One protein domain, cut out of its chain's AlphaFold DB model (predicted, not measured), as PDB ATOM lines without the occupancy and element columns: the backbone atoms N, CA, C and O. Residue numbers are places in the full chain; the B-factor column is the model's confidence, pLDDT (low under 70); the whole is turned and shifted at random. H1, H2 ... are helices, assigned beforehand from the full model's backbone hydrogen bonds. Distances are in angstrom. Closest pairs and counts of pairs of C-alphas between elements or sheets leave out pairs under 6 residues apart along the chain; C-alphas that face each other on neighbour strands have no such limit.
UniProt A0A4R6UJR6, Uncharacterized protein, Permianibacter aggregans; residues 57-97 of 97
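AT A GLANCE: This is residues 57 to 97 of the 97 residues of an uncharacterized protein of Permianibacter aggregans (UniProt A0A4R6UJR6). Two helices, a shorter H1 and a longer H2, meet near their ends at one corner and make an open L, with both arms sticking out at residues 57 to 66 and 79 to 97. The printed part has 41 residues with two named helices, H1 then H2, and no named strand; its class is all helix. It is extended, with a radius of gyration of the C-alphas of 14.8 A, and flat, spanning 41 by 25 by 7 A.

IN THESE COORDINATES: H1, residues 57 to 69, begins with C-alpha 57 at (41.840, 42.892, 52.378) and is 18.0 A long from first to last C-alpha. H2, residues 72 to 94, is 32.9 A long and ends with C-alpha 94 at (26.935, 30.851, 18.951).

HOW THE PARTS SIT: A tight link of 2 residues joins H1 to H2. The helices are close but not clearly touching; their closest C-alphas, those of Tyr 67 and Arg 75, are 7.3 A apart. They run opposite ways at a steep tilt of 69 degrees, only just short of about perpendicular. In H1 and H2 every O i to N i+4 pair is within hydrogen-bond range.

THE WHOLE: The two C-alphas farthest apart, those of Gln 58 and Asp 96, are 41.4 A apart. The printed part has no cut. Its mean pLDDT is 86.8, and residues 96 to 97 are under 70.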
ATOM      1  N   GLU A  57      42.749  43.059  51.243       81.38
ATOM      2  CA  GLU A  57      41.840  42.892  52.378       81.38
ATOM      3  C   GLU A  57      40.867  44.063  52.538       81.38
ATOM      4  O   GLU A  57      39.673  43.842  52.712       81.38
ATOM      5  N   GLN A  58      41.319  45.307  52.358       83.94
ATOM      6  CA  GLN A  58      40.426  46.475  52.387       83.94
ATOM      7  C   GLN A  58      39.355  46.407  51.292       83.94
ATOM      8  O   GLN A  58      38.199  46.761  51.516       83.94
ATOM      9  N   ARG A  59      39.718  45.922  50.102       87.38
ATOM     10  CA  ARG A  59      38.785  45.763  48.985       87.38
ATOM     11  C   ARG A  59      37.764  44.662  49.257       87.38
ATOM     12  O   ARG A  59      36.583  44.879  49.015       87.38
ATOM     13  N   LYS A  60      38.199  43.514  49.791       86.44
ATOM     14  CA  LYS A  60      37.298  42.431  50.219       86.44
ATOM     15  C   LYS A  60      36.360  42.900  51.328       86.44
ATOM     16  O   LYS A  60      35.172  42.615  51.270       86.44
ATOM     17  N   GLN A  61      36.867  43.663  52.296       85.44
ATOM     18  CA  GLN A  61      36.051  44.260  53.351       85.44
ATOM     19  C   GLN A  61      35.011  45.223  52.781       85.44
ATOM     20  O   GLN A  61      33.843  45.121  53.140       85.44
ATOM     21  N   MET A  62      35.404  46.109  51.862       88.50
ATOM     22  CA  MET A  62      34.484  47.026  51.186       88.50
ATOM     23  C   MET A  62      33.398  46.266  50.413       88.50
ATOM     24  O   MET A  62      32.217  46.540  50.599       88.50
ATOM     25  N   LEU A  63      33.779  45.270  49.606       87.44
ATOM     26  CA  LEU A  63      32.832  44.419  48.876       87.44
ATOM     27  C   LEU A  63      31.905  43.657  49.830       87.44
ATOM     28  O   LEU A  63      30.701  43.602  49.608       87.44
ATOM     29  N   GLY A  64      32.438  43.134  50.933       89.12
ATOM     30  CA  GLY A  64      31.655  42.457  51.962       89.12
ATOM     31  C   GLY A  64      30.720  43.392  52.734       89.12
ATOM     32  O   GLY A  64      29.688  42.945  53.225       89.12
ATOM     33  N   ILE A  65      31.045  44.681  52.864       89.50
ATOM     34  CA  ILE A  65      30.125  45.689  53.411       89.50
ATOM     35  C   ILE A  65      28.992  45.940  52.419       89.50
ATOM     36  O   ILE A  65      27.838  45.825  52.817       89.50
ATOM     37  N   ILE A  66      29.312  46.192  51.145       83.69
ATOM     38  CA  ILE A  66      28.319  46.416  50.081       83.69
ATOM     39  C   ILE A  66      27.349  45.233  50.006       83.69
ATOM     40  O   ILE A  66      26.136  45.417  50.078       83.69
ATOM     41  N   TYR A  67      27.886  44.012  49.958       88.06
ATOM     42  CA  TYR A  67      27.080  42.796  49.904       88.06
ATOM     43  C   TYR A  67      26.184  42.642  51.138       88.06
ATOM     44  O   TYR A  67      25.000  42.339  51.010       88.06
ATOM     45  N   ARG A  68      26.711  42.898  52.344       89.25
ATOM     46  CA  ARG A  68      25.918  42.837  53.584       89.25
ATOM     47  C   ARG A  68      24.844  43.918  53.670       89.25
ATOM     48  O   ARG A  68      23.800  43.645  54.245       89.25
ATOM     49  N   SER A  69      25.092  45.103  53.117       91.25
ATOM     50  CA  SER A  69      24.116  46.198  53.089       91.25
ATOM     51  C   SER A  69      23.025  46.029  52.034       91.25
ATOM     52  O   SER A  69      21.995  46.686  52.138       91.25
ATOM     53  N   ALA A  70      23.247  45.177  51.031       92.12
ATOM     54  CA  ALA A  70      22.244  44.870  50.023       92.12
ATOM     55  C   ALA A  70      21.120  44.005  50.613       92.12
ATOM     56  O   ALA A  70      21.396  43.088  51.397       92.12
ATOM     57  N   SER A  71      19.875  44.276  50.216       94.25
ATOM     58  CA  SER A  71      18.744  43.387  50.499       94.25
ATOM     59  C   SER A  71      18.873  42.075  49.723       94.25
ATOM     60  O   SER A  71      19.674  41.964  48.787       94.25
ATOM     61  N   ASP A  72      18.081  41.073  50.094       93.81
ATOM     62  CA  ASP A  72      18.080  39.800  49.376       93.81
ATOM     63  C   ASP A  72      17.609  39.978  47.925       93.81
ATOM     64  O   ASP A  72      18.222  39.409  47.025       93.81
ATOM     65  N   GLU A  73      16.640  40.862  47.667       94.31
ATOM     66  CA  GLU A  73      16.201  41.207  46.308       94.31
ATOM     67  C   GLU A  73      17.324  41.859  45.493       94.31
ATOM     68  O   GLU A  73      17.520  41.526  44.329       94.31
ATOM     69  N   GLN A  74      18.107  42.760  46.096       92.56
ATOM     70  CA  GLN A  74      19.226  43.413  45.407       92.56
ATOM     71  C   GLN A  74      20.350  42.427  45.073       92.56
ATOM     72  O   GLN A  74      20.973  42.530  44.017       92.56
ATOM     73  N   ARG A  75      20.611  41.460  45.959       91.69
ATOM     74  CA  ARG A  75      21.578  40.384  45.695       91.69
ATOM     75  C   ARG A  75      21.087  39.466  44.583       91.69
ATOM     76  O   ARG A  75      21.873  39.124  43.708       91.69
ATOM     77  N   GLN A  76      19.813  39.084  44.615       93.12
ATOM     78  CA  GLN A  76      19.199  38.245  43.586       93.12
ATOM     79  C   GLN A  76      19.199  38.938  42.224       93.12
ATOM     80  O   GLN A  76      19.572  38.317  41.240       93.12
ATOM     81  N   HIS A  77      18.867  40.229  42.178       92.25
ATOM     82  CA  HIS A  77      18.913  41.008  40.946       92.25
ATOM     83  C   HIS A  77      20.333  41.087  40.370       92.25
ATOM     84  O   HIS A  77      20.515  40.843  39.187       92.25
ATOM     85  N   LEU A  78      21.353  41.334  41.202       88.00
ATOM     86  CA  LEU A  78      22.745  41.325  40.743       88.00
ATOM     87  C   LEU A  78      23.159  39.968  40.153       88.00
ATOM     88  O   LEU A  78      23.896  39.933  39.176       88.00
ATOM     89  N   LEU A  79      22.731  38.861  40.764       91.81
ATOM     90  CA  LEU A  79      23.023  37.526  40.242       91.81
ATOM     91  C   LEU A  79      22.300  37.275  38.913       91.81
ATOM     92  O   LEU A  79      22.937  36.796  37.986       91.81
ATOM     93  N   ALA A  80      21.029  37.671  38.805       92.81
ATOM     94  CA  ALA A  80      20.264  37.553  37.566       92.81
ATOM     95  C   ALA A  80      20.898  38.350  36.414       92.81
ATOM     96  O   ALA A  80      21.074  37.808  35.336       92.81
ATOM     97  N   GLU A  81      21.331  39.591  36.656       93.50
ATOM     98  CA  GLU A  81      22.028  40.405  35.645       93.50
ATOM     99  C   GLU A  81      23.348  39.760  35.186       93.50
ATOM    100  O   GLU A  81      23.713  39.830  34.015       93.50
ATOM    101  N   LEU A  82      24.083  39.114  36.101       91.25
ATOM    102  CA  LEU A  82      25.300  38.381  35.741       91.25
ATOM    103  C   LEU A  82      24.992  37.140  34.898       91.25
ATOM    104  O   LEU A  82      25.748  36.854  33.970       91.25
ATOM    105  N   ASP A  83      23.912  36.424  35.213       93.94
ATOM    106  CA  ASP A  83      23.450  35.273  34.434       93.94
ATOM    107  C   ASP A  83      22.988  35.707  33.032       93.94
ATOM    108  O   ASP A  83      23.408  35.103  32.046       93.94
ATOM    109  N   GLU A  84      22.236  36.807  32.919       93.19
ATOM    110  CA  GLU A  84      21.825  37.387  31.631       93.19
ATOM    111  C   GLU A  84      23.036  37.768  30.766       93.19
ATOM    112  O   GLU A  84      23.096  37.419  29.590       93.19
ATOM    113  N   TRP A  85      24.065  38.402  31.338       91.50
ATOM    114  CA  TRP A  85      25.286  38.708  30.578       91.50
ATOM    115  C   TRP A  85      26.030  37.452  30.115       91.50
ATOM    116  O   TRP A  85      26.624  37.448  29.036       91.50
ATOM    117  N   ILE A  86      26.032  36.387  30.922       91.38
ATOM    118  CA  ILE A  86      26.617  35.100  30.522       91.38
ATOM    119  C   ILE A  86      25.847  34.524  29.330       91.38
ATOM    120  O   ILE A  86      26.473  34.046  28.381       91.38
ATOM    121  N   GLU A  87      24.515  34.571  29.363       91.00
ATOM    122  CA  GLU A  87      23.663  34.144  28.251       91.00
ATOM    123  C   GLU A  87      23.934  34.970  26.989       91.00
ATOM    124  O   GLU A  87      24.246  34.382  25.953       91.00
ATOM    125  N   ASP A  88      23.956  36.301  27.088       88.56
ATOM    126  CA  ASP A  88      24.272  37.200  25.972       88.56
ATOM    127  C   ASP A  88      25.631  36.874  25.332       88.56
ATOM    128  O   ASP A  88      25.753  36.795  24.105       88.56
ATOM    129  N   PHE A  89      26.672  36.633  26.139       84.00
ATOM    130  CA  PHE A  89      27.986  36.251  25.615       84.00
ATOM    131  C   PHE A  89      27.967  34.885  24.924       84.00
ATOM    132  O   PHE A  89      28.599  34.723  23.877       84.00
ATOM    133  N   ASN A  90      27.239  33.909  25.469       87.75
ATOM    134  CA  ASN A  90      27.087  32.598  24.839       87.75
ATOM    135  C   ASN A  90      26.331  32.698  23.511       87.75
ATOM    136  O   ASN A  90      26.718  32.051  22.535       87.75
ATOM    137  N   GLU A  91      25.290  33.529  23.444       88.19
ATOM    138  CA  GLU A  91      24.566  33.795  22.205       88.19
ATOM    139  C   GLU A  91      25.446  34.489  21.164       88.19
ATOM    140  O   GLU A  91      25.404  34.115  19.992       88.19
ATOM    141  N   MET A  92      26.263  35.467  21.567       81.31
ATOM    142  CA  MET A  92      27.219  36.117  20.667       81.31
ATOM    143  C   MET A  92      28.208  35.109  20.070       81.31
ATOM    144  O   MET A  92      28.420  35.124  18.861       81.31
ATOM    145  N   ILE A  93      28.754  34.203  20.889       80.00
ATOM    146  CA  ILE A  93      29.661  33.139  20.429       80.00
ATOM    147  C   ILE A  93      28.943  32.177  19.471       80.00
ATOM    148  O   ILE A  93      29.499  31.799  18.446       80.00
ATOM    149  N   ALA A  94      27.703  31.785  19.776       76.94
ATOM    150  CA  ALA A  94      26.935  30.851  18.951       76.94
ATOM    151  C   ALA A  94      26.528  31.423  17.577       76.94
ATOM    152  O   ALA A  94      26.140  30.663  16.690       76.94
ATOM    153  N   ARG A  95      26.583  32.751  17.404       75.31
ATOM    154  CA  ARG A  95      26.188  33.457  16.175       75.31
ATOM    155  C   ARG A  95      27.343  33.698  15.184       75.31
ATOM    156  O   ARG A  95      27.084  34.338  14.170       75.31
ATOM    157  N   ASP A  96      28.551  33.179  15.433       53.56
ATOM    158  CA  ASP A  96      29.754  33.361  14.588       53.56
ATOM    159  C   ASP A  96      30.023  34.844  14.227       53.56
ATOM    160  O   ASP A  96      30.027  35.243  13.057       53.56
ATOM    161  N   ILE A  97      30.253  35.678  15.252       49.16
ATOM    162  CA  ILE A  97      31.029  36.929  15.124       49.16
ATOM    163  C   ILE A  97      32.453  36.668  15.606       49.16
ATOM    164  O   ILE A  97      32.590  36.086  16.706       49.16
TER     165      ILE A  97